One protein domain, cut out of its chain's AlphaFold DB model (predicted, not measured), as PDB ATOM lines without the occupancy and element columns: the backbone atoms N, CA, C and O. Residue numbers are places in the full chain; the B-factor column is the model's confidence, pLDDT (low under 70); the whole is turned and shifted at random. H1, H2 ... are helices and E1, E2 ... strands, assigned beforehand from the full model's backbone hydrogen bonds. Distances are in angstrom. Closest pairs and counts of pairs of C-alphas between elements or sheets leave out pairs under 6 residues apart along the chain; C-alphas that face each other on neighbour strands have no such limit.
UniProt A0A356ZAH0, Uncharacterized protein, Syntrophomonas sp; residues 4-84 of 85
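What this domain is: This is residues 4 to 84 of the 85 residues of an uncharacterized protein of Syntrophomonas sp (UniProt A0A356ZAH0). A strongly twisted sheet of four strands, built of two hairpins side by side, has three helices gathered at one end of it, while the turn between E3 and E4 makes the opposite end of the long axis. H1 and H2 are on the same face of the sheet, H1 across E1 and H2 beside the strands, over none of them, and H3 packs on H1 with its last residues running away from the sheet. The printed part has 81 residues, with named elements in the order E1 E2 H1 H2 E3 E4 H3, and the sheet runs E2 E1 E4 E3, antiparallel throughout. The class is mixed, helices and strands; the whole is compact, with a radius of gyration of the C-alphas of 13.2 A, yet elongated, spanning 42 by 24 by 22 A.

How they stand to each other: Look first at the inner strands, E1, residues 4 to 11, and E4, residues 60 to 67, where N 6 and O 64 are 2.8 A apart, within hydrogen-bond range. Beside E1 find the edge strand E2, residues 17 to 21, its hairpin partner, with N 18 and O 10 at 2.7 A. Beside E4 find the other edge strand, E3, residues 46 to 52, also a hairpin with it, with N 49 and O 63 at 2.8 A. H1, residues 27 to 33, is on the sheet at a height of 9.5 A, and its closest C-alphas to E2 are Leu 30 and Arg 21, 7.5 A apart. H2, residues 38 to 43, is on the same face at a height of 6.2 A, over none of the strands. H1 and H2 are close but not clearly touching, with the closest C-alphas, Met 33 and Leu 41, at 7.4 A. H3, residues 70 to 83, touches H1 at a steep tilt of 58 degrees, the same way, with C-alphas of Leu 77 and Gln 29 closest at 6.9 A. H2 and H3 are near each other. Every O i to N i+4 pair is within hydrogen-bond range in H1 and H2; H3 has 5 of 10, beside 9 of 11 O i to N i+3 pairs.

Where its parts are: Find C-alpha 4 at (-111.087, 47.831, 42.749); from there E1 runs 21.6 A to C-alpha 11. E2 is 12.3 A long, E3 19.3 A, H1 9.8 A and H2 8.7 A. E4 runs 23.3 A from C-alpha 60 at (-100.284, 65.421, 47.608) to C-alpha 67. H3 runs 21.5 A and ends at C-alpha 83, (-131.931, 58.704, 49.022).

The domain as a whole: The C-alphas farthest apart are those of Asp 55 and Ser 82, 43.9 A. The printed part has no cut and no long link; E3 to E4 is short, the other links tight. Mean pLDDT of the printed part is 90.7, and residues 81 to 84 are under 70.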
ATOM      1  N   THR A   4    -111.062  47.173  44.055       93.94
ATOM      2  CA  THR A   4    -111.087  47.831  42.749       93.94
ATOM      3  C   THR A   4    -110.589  49.260  42.905       93.94
ATOM      4  O   THR A   4    -111.133  50.015  43.708       93.94
ATOM      5  N   LEU A   5    -109.561  49.649  42.143       95.62
ATOM      6  CA  LEU A   5    -109.138  51.048  42.072       95.62
ATOM      7  C   LEU A   5    -110.227  51.861  41.368       95.62
ATOM      8  O   LEU A   5    -110.545  51.605  40.206       95.62
ATOM      9  N   VAL A   6    -110.762  52.859  42.064       95.94
ATOM     10  CA  VAL A   6    -111.828  53.724  41.557       95.94
ATOM     11  C   VAL A   6    -111.234  54.954  40.882       95.94
ATOM     12  O   VAL A   6    -111.507  55.238  39.713       95.94
ATOM     13  N   ALA A   7    -110.398  55.682  41.617       97.06
ATOM     14  CA  ALA A   7    -109.731  56.877  41.130       97.06
ATOM     15  C   ALA A   7    -108.497  57.192  41.974       97.06
ATOM     16  O   ALA A   7    -108.449  56.882  43.161       97.06
ATOM     17  N   THR A   8    -107.544  57.894  41.377       96.81
ATOM     18  CA  THR A   8    -106.504  58.614  42.112       96.81
ATOM     19  C   THR A   8    -106.881  60.083  42.159       96.81
ATOM     20  O   THR A   8    -107.244  60.666  41.139       96.81
ATOM     21  N   VAL A   9    -106.806  60.697  43.330       96.38
ATOM     22  CA  VAL A   9    -107.073  62.119  43.526       96.38
ATOM     23  C   VAL A   9    -105.765  62.823  43.820       96.38
ATOM     24  O   VAL A   9    -105.078  62.478  44.772       96.38
ATOM     25  N   MET A  10    -105.435  63.828  43.021       95.06
ATOM     26  CA  MET A  10    -104.266  64.680  43.225       95.06
ATOM     27  C   MET A  10    -104.716  66.091  43.578       95.06
ATOM     28  O   MET A  10    -105.750  66.558  43.101       95.06
ATOM     29  N   TYR A  11    -103.934  66.805  44.375       93.69
ATOM     30  CA  TYR A  11    -104.189  68.214  44.644       93.69
ATOM     31  C   TYR A  11    -103.379  69.092  43.690       93.69
ATOM     32  O   TYR A  11    -102.165  68.953  43.561       93.69
ATOM     33  N   SER A  12    -104.056  70.026  43.023       91.81
ATOM     34  CA  SER A  12    -103.387  71.112  42.298       91.81
ATOM     35  C   SER A  12    -102.642  72.044  43.260       91.81
ATOM     36  O   SER A  12    -102.945  72.094  44.453       91.81
ATOM     37  N   SER A  13    -101.760  72.890  42.723       88.62
ATOM     38  CA  SER A  13    -101.080  73.947  43.492       88.62
ATOM     39  C   SER A  13    -102.035  74.922  44.199       88.62
ATOM     40  O   SER A  13    -101.640  75.580  45.154       88.62
ATOM     41  N   LYS A  14    -103.301  74.996  43.764       91.25
ATOM     42  CA  LYS A  14    -104.367  75.812  44.376       91.25
ATOM     43  C   LYS A  14    -105.241  75.031  45.369       91.25
ATOM     44  O   LYS A  14    -106.319  75.497  45.719       91.25
ATOM     45  N   GLY A  15    -104.854  73.810  45.741       89.56
ATOM     46  CA  GLY A  15    -105.618  72.947  46.649       89.56
ATOM     47  C   GLY A  15    -106.870  72.306  46.038       89.56
ATOM     48  O   GLY A  15    -107.610  71.623  46.739       89.56
ATOM     49  N   LYS A  16    -107.133  72.479  44.734       92.88
ATOM     50  CA  LYS A  16    -108.267  71.812  44.066       92.88
ATOM     51  C   LYS A  16    -107.976  70.332  43.827       92.88
ATOM     52  O   LYS A  16    -106.901  70.020  43.317       92.88
ATOM     53  N   LYS A  17    -108.956  69.468  44.115       94.12
ATOM     54  CA  LYS A  17    -108.933  68.028  43.816       94.12
ATOM     55  C   LYS A  17    -109.036  67.781  42.302       94.12
ATOM     56  O   LYS A  17    -109.979  68.240  41.656       94.12
ATOM     57  N   ILE A  18    -108.086  67.035  41.750       94.69
ATOM     58  CA  ILE A  18    -108.046  66.530  40.375       94.69
ATOM     59  C   ILE A  18    -108.290  65.026  40.452       94.69
ATOM     60  O   ILE A  18    -107.507  64.313  41.071       94.69
ATOM     61  N   TYR A  19    -109.372  64.551  39.843       95.69
ATOM     62  CA  TYR A  19    -109.739  63.137  39.861       95.69
ATOM     63  C   TYR A  19    -109.251  62.453  38.583       95.69
ATOM     64  O   TYR A  19    -109.701  62.791  37.491       95.69
ATOM     65  N   CYS A  20    -108.376  61.467  38.736       94.81
ATOM     66  CA  CYS A  20    -107.910  60.571  37.685       94.81
ATOM     67  C   CYS A  20    -108.650  59.236  37.832       94.81
ATOM     68  O   CYS A  20    -108.294  58.403  38.665       94.81
ATOM     69  N   ARG A  21    -109.727  59.063  37.066       94.69
ATOM     70  CA  ARG A  21    -110.610  57.893  37.130       94.69
ATOM     71  C   ARG A  21    -109.939  56.644  36.547       94.69
ATOM     72  O   ARG A  21    -109.265  56.727  35.526       94.69
ATOM     73  N   SER A  22    -110.184  55.484  37.149       94.50
ATOM     74  CA  SER A  22    -109.849  54.189  36.545       94.50
ATOM     75  C   SER A  22    -110.733  53.897  35.327       94.50
ATOM     76  O   SER A  22    -111.922  54.225  35.315       94.50
ATOM     77  N   ASN A  23    -110.196  53.215  34.313       91.94
ATOM     78  CA  ASN A  23    -110.924  52.896  33.075       91.94
ATOM     79  C   ASN A  23    -112.222  52.100  33.307       91.94
ATOM     80  O   ASN A  23    -113.117  52.147  32.471       91.94
ATOM     81  N   GLN A  24    -112.330  51.391  34.434       89.44
ATOM     82  CA  GLN A  24    -113.487  50.558  34.786       89.44
ATOM     83  C   GLN A  24    -114.658  51.332  35.406       89.44
ATOM     84  O   GLN A  24    -115.738  50.774  35.580       89.44
ATOM     85  N   ILE A  25    -114.452  52.597  35.765       92.00
ATOM     86  CA  ILE A  25    -115.471  53.456  36.376       92.00
ATOM     87  C   ILE A  25    -116.004  54.391  35.297       92.00
ATOM     88  O   ILE A  25    -115.242  54.828  34.459       92.00
ATOM     89  N   SER A  26    -117.276  54.748  35.286       92.44
ATOM     90  CA  SER A  26    -117.838  55.740  34.358       92.44
ATOM     91  C   SER A  26    -117.783  57.156  34.941       92.44
ATOM     92  O   SER A  26    -117.700  57.349  36.156       92.44
ATOM     93  N   ASP A  27    -117.887  58.174  34.086       91.31
ATOM     94  CA  ASP A  27    -117.944  59.571  34.542       91.31
ATOM     95  C   ASP A  27    -119.200  59.850  35.382       91.31
ATOM     96  O   ASP A  27    -119.156  60.639  36.327       91.31
ATOM     97  N   GLN A  28    -120.304  59.150  35.098       91.31
ATOM     98  CA  GLN A  28    -121.528  59.211  35.894       91.31
ATOM     99  C   GLN A  28    -121.305  58.669  37.312       91.31
ATOM    100  O   GLN A  28    -121.644  59.348  38.278       91.31
ATOM    101  N   GLN A  29    -120.689  57.491  37.450       92.44
ATOM    102  CA  GLN A  29    -120.361  56.907  38.758       92.44
ATOM    103  C   GLN A  29    -119.431  57.821  39.562       92.44
ATOM    104  O   GLN A  29    -119.673  58.073  40.742       92.44
ATOM    105  N   LEU A  30    -118.407  58.384  38.913       93.00
ATOM    106  CA  LEU A  30    -117.509  59.340  39.555       93.00
ATOM    107  C   LEU A  30    -118.250  60.612  40.002       93.00
ATOM    108  O   LEU A  30    -117.966  61.144  41.071       93.00
ATOM    109  N   SER A  31    -119.205  61.101  39.207       93.12
ATOM    110  CA  SER A  31    -120.027  62.268  39.550       93.12
ATOM    111  C   SER A  31    -120.907  62.019  40.776       93.12
ATOM    112  O   SER A  31    -120.958  62.880  41.650       93.12
ATOM    113  N   VAL A  32    -121.543  60.843  40.881       93.00
ATOM    114  CA  VAL A  32    -122.320  60.446  42.073       93.00
ATOM    115  C   VAL A  32    -121.418  60.416  43.302       93.00
ATOM    116  O   VAL A  32    -121.729  61.062  44.297       93.00
ATOM    117  N   MET A  33    -120.268  59.748  43.199       93.56
ATOM    118  CA  MET A  33    -119.303  59.632  44.293       93.56
ATOM    119  C   MET A  33    -118.825  61.006  44.786       93.56
ATOM    120  O   MET A  33    -118.779  61.254  45.981       93.56
ATOM    121  N   LYS A  34    -118.539  61.944  43.873       92.94
ATOM    122  CA  LYS A  34    -118.094  63.309  44.215       92.94
ATOM    123  C   LYS A  34    -119.142  64.163  44.940       92.94
ATOM    124  O   LYS A  34    -118.787  65.241  45.411       92.94
ATOM    125  N   ARG A  35    -120.410  63.742  44.965       93.56
ATOM    126  CA  ARG A  35    -121.494  64.425  45.690       93.56
ATOM    127  C   ARG A  35    -121.679  63.893  47.109       93.56
ATOM    128  O   ARG A  35    -122.346  64.555  47.892       93.56
ATOM    129  N   GLN A  36    -121.119  62.725  47.414       94.19
ATOM    130  CA  GLN A  36    -121.229  62.100  48.728       94.19
ATOM    131  C   GLN A  36    -120.141  62.612  49.670       94.19
ATOM    132  O   GLN A  36    -119.091  63.090  49.225       94.19
ATOM    133  N   SER A  37    -120.390  62.498  50.974       93.56
ATOM    134  CA  SER A  37    -119.348  62.708  51.973       93.56
ATOM    135  C   SER A  37    -118.369  61.529  51.984       93.56
ATOM    136  O   SER A  37    -118.728  60.409  51.617       93.56
ATOM    137  N   ASP A  38    -117.132  61.762  52.431       93.06
ATOM    138  CA  ASP A  38    -116.143  60.684  52.560       93.06
ATOM    139  C   ASP A  38    -116.650  59.597  53.535       93.06
ATOM    140  O   ASP A  38    -116.493  58.415  53.252       93.06
ATOM    141  N   MET A  39    -117.374  59.980  54.599       94.44
ATOM    142  CA  MET A  39    -117.980  59.050  55.565       94.44
ATOM    143  C   MET A  39    -119.046  58.144  54.929       94.44
ATOM    144  O   MET A  39    -119.070  56.942  55.190       94.44
ATOM    145  N   ASP A  40    -119.918  58.692  54.079       94.75
ATOM    146  CA  ASP A  40    -120.944  57.898  53.388       94.75
ATOM    147  C   ASP A  40    -120.311  56.895  52.421       94.75
ATOM    148  O   ASP A  40    -120.761  55.754  52.300       94.75
ATOM    149  N   LEU A  41    -119.226  57.306  51.759       95.06
ATOM    150  CA  LEU A  41    -118.446  56.430  50.895       95.06
ATOM    151  C   LEU A  41    -117.747  55.334  51.707       95.06
ATOM    152  O   LEU A  41    -117.820  54.168  51.325       95.06
ATOM    153  N   GLU A  42    -117.130  55.653  52.843       95.00
ATOM    154  CA  GLU A  42    -116.517  54.644  53.719       95.00
ATOM    155  C   GLU A  42    -117.539  53.616  54.213       95.00
ATOM    156  O   GLU A  42    -117.303  52.410  54.107       95.00
ATOM    157  N   ASN A  43    -118.720  54.070  54.638       93.88
ATOM    158  CA  ASN A  43    -119.826  53.196  55.038       93.88
ATOM    159  C   ASN A  43    -120.317  52.289  53.896       93.88
ATOM    160  O   ASN A  43    -120.814  51.191  54.143       93.88
ATOM    161  N   ALA A  44    -120.166  52.728  52.644       93.06
ATOM    162  CA  ALA A  44    -120.480  51.940  51.456       93.06
ATOM    163  C   ALA A  44    -119.322  51.042  50.978       93.06
ATOM    164  O   ALA A  44    -119.459  50.393  49.942       93.06
ATOM    165  N   GLY A  45    -118.200  50.981  51.705       94.38
ATOM    166  CA  GLY A  45    -117.055  50.121  51.383       94.38
ATOM    167  C   GLY A  45    -115.988  50.784  50.510       94.38
ATOM    168  O   GLY A  45    -115.182  50.092  49.886       94.38
ATOM    169  N   PHE A  46    -115.967  52.116  50.425       95.94
ATOM    170  CA  PHE A  46    -114.846  52.835  49.826       95.94
ATOM    171  C   PHE A  46    -113.731  53.047  50.855       95.94
ATOM    172  O   PHE A  46    -113.967  53.163  52.049       95.94
ATOM    173  N   THR A  47    -112.490  53.096  50.389       96.31
ATOM    174  CA  THR A  47    -111.313  53.327  51.230       96.31
ATOM    175  C   THR A  47    -110.400  54.351  50.578       96.31
ATOM    176  O   THR A  47    -110.207  54.346  49.358       96.31
ATOM    177  N   PHE A  48    -109.833  55.224  51.403       96.62
ATOM    178  CA  PHE A  48    -108.979  56.327  50.985       96.62
ATOM    179  C   PHE A  48    -107.552  56.066  51.470       96.62
ATOM    180  O   PHE A  48    -107.306  55.933  52.665       96.62
ATOM    181  N   ILE A  49    -106.610  55.945  50.537       95.56
ATOM    182  CA  ILE A  49    -105.208  55.638  50.832       95.56
ATOM    183  C   ILE A  49    -104.359  56.851  50.484       95.56
ATOM    184  O   ILE A  49    -104.217  57.180  49.307       95.56
ATOM    185  N   ASP A  50    -103.763  57.482  51.490       95.06
ATOM    186  CA  ASP A  50    -102.878  58.627  51.288       95.06
ATOM    187  C   ASP A  50    -101.655  58.263  50.439       95.06
ATOM    188  O   ASP A  50    -100.927  57.303  50.700       95.06
ATOM    189  N   LEU A  51    -101.404  59.084  49.420       92.31
ATOM    190  CA  LEU A  51    -100.246  58.996  48.544       92.31
ATOM    191  C   LEU A  51     -99.331  60.182  48.837       92.31
ATOM    192  O   LEU A  51     -99.543  61.297  48.357       92.31
ATOM    193  N   THR A  52     -98.296  59.927  49.632       86.81
ATOM    194  CA  THR A  52     -97.268  60.922  49.954       86.81
ATOM    195  C   THR A  52     -95.984  60.587  49.208       86.81
ATOM    196  O   THR A  52     -95.450  59.486  49.344       86.81
ATOM    197  N   SER A  53     -95.469  61.536  48.424       85.25
ATOM    198  CA  SER A  53     -94.144  61.407  47.819       85.25
ATOM    199  C   SER A  53     -93.071  61.849  48.809       85.25
ATOM    200  O   SER A  53     -93.177  62.923  49.400       85.25
ATOM    201  N   ARG A  54     -92.023  61.035  48.977       89.50
ATOM    202  CA  ARG A  54     -90.865  61.394  49.811       89.50
ATOM    203  C   ARG A  54     -89.994  62.459  49.148       89.50
ATOM    204  O   ARG A  54     -89.527  63.363  49.828       89.50
ATOM    205  N   ASP A  55     -89.832  62.368  47.831       94.38
ATOM    206  CA  ASP A  55     -88.962  63.265  47.064       94.38
ATOM    207  C   ASP A  55     -89.668  64.574  46.678       94.38
ATOM    208  O   ASP A  55     -89.022  65.595  46.452       94.38
ATOM    209  N   PHE A  56     -91.005  64.570  46.640       89.56
ATOM    210  CA  PHE A  56     -91.814  65.712  46.219       89.56
ATOM    211  C   PHE A  56     -92.876  66.059  47.270       89.56
ATOM    212  O   PHE A  56     -94.060  65.776  47.099       89.56
ATOM    213  N   ALA A  57     -92.464  66.716  48.359       86.50
ATOM    214  CA  ALA A  57     -93.339  67.069  49.489       86.50
ATOM    215  C   ALA A  57     -94.524  67.993  49.124       86.50
ATOM    216  O   ALA A  57     -95.517  68.083  49.848       86.50
ATOM    217  N   ASN A  58     -94.427  68.702  47.998       86.31
ATOM    218  CA  ASN A  58     -95.496  69.538  47.456       86.31
ATOM    219  C   ASN A  58     -96.548  68.741  46.663       86.31
ATOM    220  O   ASN A  58     -97.607  69.286  46.354       86.31
ATOM    221  N   VAL A  59     -96.275  67.478  46.331       88.75
ATOM    222  CA  VAL A  59     -97.215  66.585  45.650       88.75
ATOM    223  C   VAL A  59     -98.021  65.834  46.699       88.75
ATOM    224  O   VAL A  59     -97.480  65.067  47.494       88.75
ATOM    225  N   LYS A  60     -99.335  66.057  46.691       91.75
ATOM    226  CA  LYS A  60    -100.284  65.421  47.608       91.75
ATOM    227  C   LYS A  60    -101.392  64.752  46.817       91.75
ATOM    228  O   LYS A  60    -101.867  65.302  45.818       91.75
ATOM    229  N   GLY A  61    -101.848  63.611  47.306       94.88
ATOM    230  CA  GLY A  61    -102.984  62.910  46.743       94.88
ATOM    231  C   GLY A  61    -103.390  61.717  47.586       94.88
ATOM    232  O   GLY A  61    -102.773  61.426  48.605       94.88
ATOM    233  N   TYR A  62    -104.427  61.029  47.140       96.69
ATOM    234  CA  TYR A  62    -104.885  59.776  47.720       96.69
ATOM    235  C   TYR A  62    -105.481  58.882  46.629       96.69
ATOM    236  O   TYR A  62    -105.995  59.371  45.622       96.69
ATOM    237  N   ALA A  63    -105.412  57.570  46.809       96.94
ATOM    238  CA  ALA A  63    -106.123  56.604  45.982       96.94
ATOM    239  C   ALA A  63    -107.452  56.232  46.644       96.94
ATOM    240  O   ALA A  63    -107.514  56.044  47.855       96.94
ATOM    241  N   ILE A  64    -108.500  56.105  45.838       97.12
ATOM    242  CA  ILE A  64    -109.814  55.625  46.260       97.12
ATOM    243  C   ILE A  64    -109.964  54.192  45.766       97.12
ATOM    244  O   ILE A  64    -109.924  53.940  44.557       97.12
ATOM    245  N   PHE A  65    -110.173  53.267  46.692       96.50
ATOM    246  CA  PHE A  65    -110.505  51.879  46.402       96.50
ATOM    247  C   PHE A  65    -111.931  51.568  46.833       96.50
ATOM    248  O   PHE A  65    -112.457  52.189  47.747       96.50
ATOM    249  N   PHE A  66    -112.534  50.580  46.187       95.94
ATOM    250  CA  PHE A  66    -113.796  49.983  46.603       95.94
ATOM    251  C   PHE A  66    -113.566  48.524  46.989       95.94
ATOM    252  O   PHE A  66    -112.856  47.795  46.283       95.94
ATOM    253  N   GLU A  67    -114.146  48.105  48.108       94.69
ATOM    254  CA  GLU A  67    -114.116  46.724  48.576       94.69
ATOM    255  C   GLU A  67    -115.123  45.880  47.791       94.69
ATOM    256  O   GLU A  67    -116.297  45.785  48.130       94.69
ATOM    257  N   GLY A  68    -114.644  45.281  46.703       92.25
ATOM    258  CA  GLY A  68    -115.456  44.487  45.790       92.25
ATOM    259  C   GLY A  68    -115.052  44.681  44.335       92.25
ATOM    260  O   GLY A  68    -114.035  45.309  44.010       92.25
ATOM    261  N   HIS A  69    -115.857  44.121  43.443       90.62
ATOM    262  CA  HIS A  69    -115.678  44.220  41.998       90.62
ATOM    263  C   HIS A  69    -116.354  45.475  41.416       90.62
ATOM    264  O   HIS A  69    -117.277  46.049  41.992       90.62
ATOM    265  N   ALA A  70    -115.937  45.890  40.217       85.31
ATOM    266  CA  ALA A  70    -116.489  47.073  39.546       85.31
ATOM    267  C   ALA A  70    -118.015  47.002  39.291       85.31
ATOM    268  O   ALA A  70    -118.690  48.029  39.266       85.31
ATOM    269  N   ASN A  71    -118.583  45.805  39.118       86.50
ATOM    270  CA  ASN A  71    -120.030  45.612  38.950       86.50
ATOM    271  C   ASN A  71    -120.822  45.812  40.260       86.50
ATOM    272  O   ASN A  71    -121.979  46.230  40.221       86.50
ATOM    273  N   GLU A  72    -120.210  45.528  41.408       90.75
ATOM    274  CA  GLU A  72    -120.783  45.744  42.742       90.75
ATOM    275  C   GLU A  72    -120.746  47.224  43.124       90.75
ATOM    276  O   GLU A  72    -121.708  47.727  43.705       90.75
ATOM    277  N   LEU A  73    -119.714  47.951  42.687       91.25
ATOM    278  CA  LEU A  73    -119.605  49.402  42.864       91.25
ATOM    279  C   LEU A  73    -120.820  50.149  42.298       91.25
ATOM    280  O   LEU A  73    -121.320  51.076  42.928       91.25
ATOM    281  N   SER A  74    -121.351  49.735  41.142       88.25
ATOM    282  CA  SER A  74    -122.580  50.327  40.587       88.25
ATOM    283  C   SER A  74    -123.773  50.188  41.530       88.25
ATOM    284  O   SER A  74    -124.559  51.119  41.671       88.25
ATOM    285  N   LYS A  75    -123.913  49.031  42.189       89.50
ATOM    286  CA  LYS A  75    -125.000  48.790  43.146       89.50
ATOM    287  C   LYS A  75    -124.819  49.645  44.394       89.50
ATOM    288  O   LYS A  75    -125.789  50.245  44.845       89.50
ATOM    289  N   ALA A  76    -123.587  49.737  44.893       90.50
ATOM    290  CA  ALA A  76    -123.247  50.594  46.022       90.50
ATOM    291  C   ALA A  76    -123.540  52.070  45.718       90.50
ATOM    292  O   ALA A  76    -124.130  52.750  46.538       90.50
ATOM    293  N   LEU A  77    -123.224  52.561  44.517       89.69
ATOM    294  CA  LEU A  77    -123.505  53.954  44.155       89.69
ATOM    295  C   LEU A  77    -124.998  54.249  43.930       89.69
ATOM    296  O   LEU A  77    -125.442  55.376  44.147       89.69
ATOM    297  N   ASN A  78    -125.789  53.256  43.515       86.25
ATOM    298  CA  ASN A  78    -127.235  53.416  43.332       86.25
ATOM    299  C   ASN A  78    -127.993  53.604  44.655       86.25
ATOM    300  O   ASN A  78    -129.075  54.199  44.646       86.25
ATOM    301  N   SER A  79    -127.449  53.131  45.784       84.94
ATOM    302  CA  SER A  79    -128.064  53.368  47.095       84.94
ATOM    303  C   SER A  79    -128.121  54.868  47.409       84.94
ATOM    304  O   SER A  79    -129.144  55.341  47.896       84.94
ATOM    305  N   PHE A  80    -127.106  55.637  47.003       83.88
ATOM    306  CA  PHE A  80    -127.079  57.092  47.162       83.88
ATOM    307  C   PHE A  80    -128.098  57.807  46.273       83.88
ATOM    308  O   PHE A  80    -128.770  58.728  46.720       83.88
ATOM    309  N   SER A  81    -128.281  57.357  45.026       67.75
ATOM    310  CA  SER A  81    -129.273  57.958  44.117       67.75
ATOM    311  C   SER A  81    -130.724  57.713  44.549       67.75
ATOM    312  O   SER A  81    -131.626  58.372  44.034       67.75
ATOM    313  N   SER A  82    -130.958  56.745  45.437       58.75
ATOM    314  CA  SER A  82    -132.291  56.396  45.940       58.75
ATOM    315  C   SER A  82    -132.684  57.208  47.180       58.75
ATOM    316  O   SER A  82    -133.866  57.275  47.489       58.75
ATOM    317  N   TYR A  83    -131.714  57.830  47.862       51.28
ATOM    318  CA  TYR A  83    -131.931  58.704  49.022       51.28
ATOM    319  C   TYR A  83    -132.346  60.138  48.641       51.28
ATOM    320  O   TYR A  83    -132.852  60.868  49.485       51.28
ATOM    321  N   ASP A  84    -132.163  60.528  47.375       49.91
ATOM    322  CA  ASP A  84    -132.548  61.837  46.818       49.91
ATOM    323  C   ASP A  84    -134.032  61.902  46.363       49.91
ATOM    324  O   ASP A  84    -134.413  62.806  45.613       49.91
TER     325      ASP A  84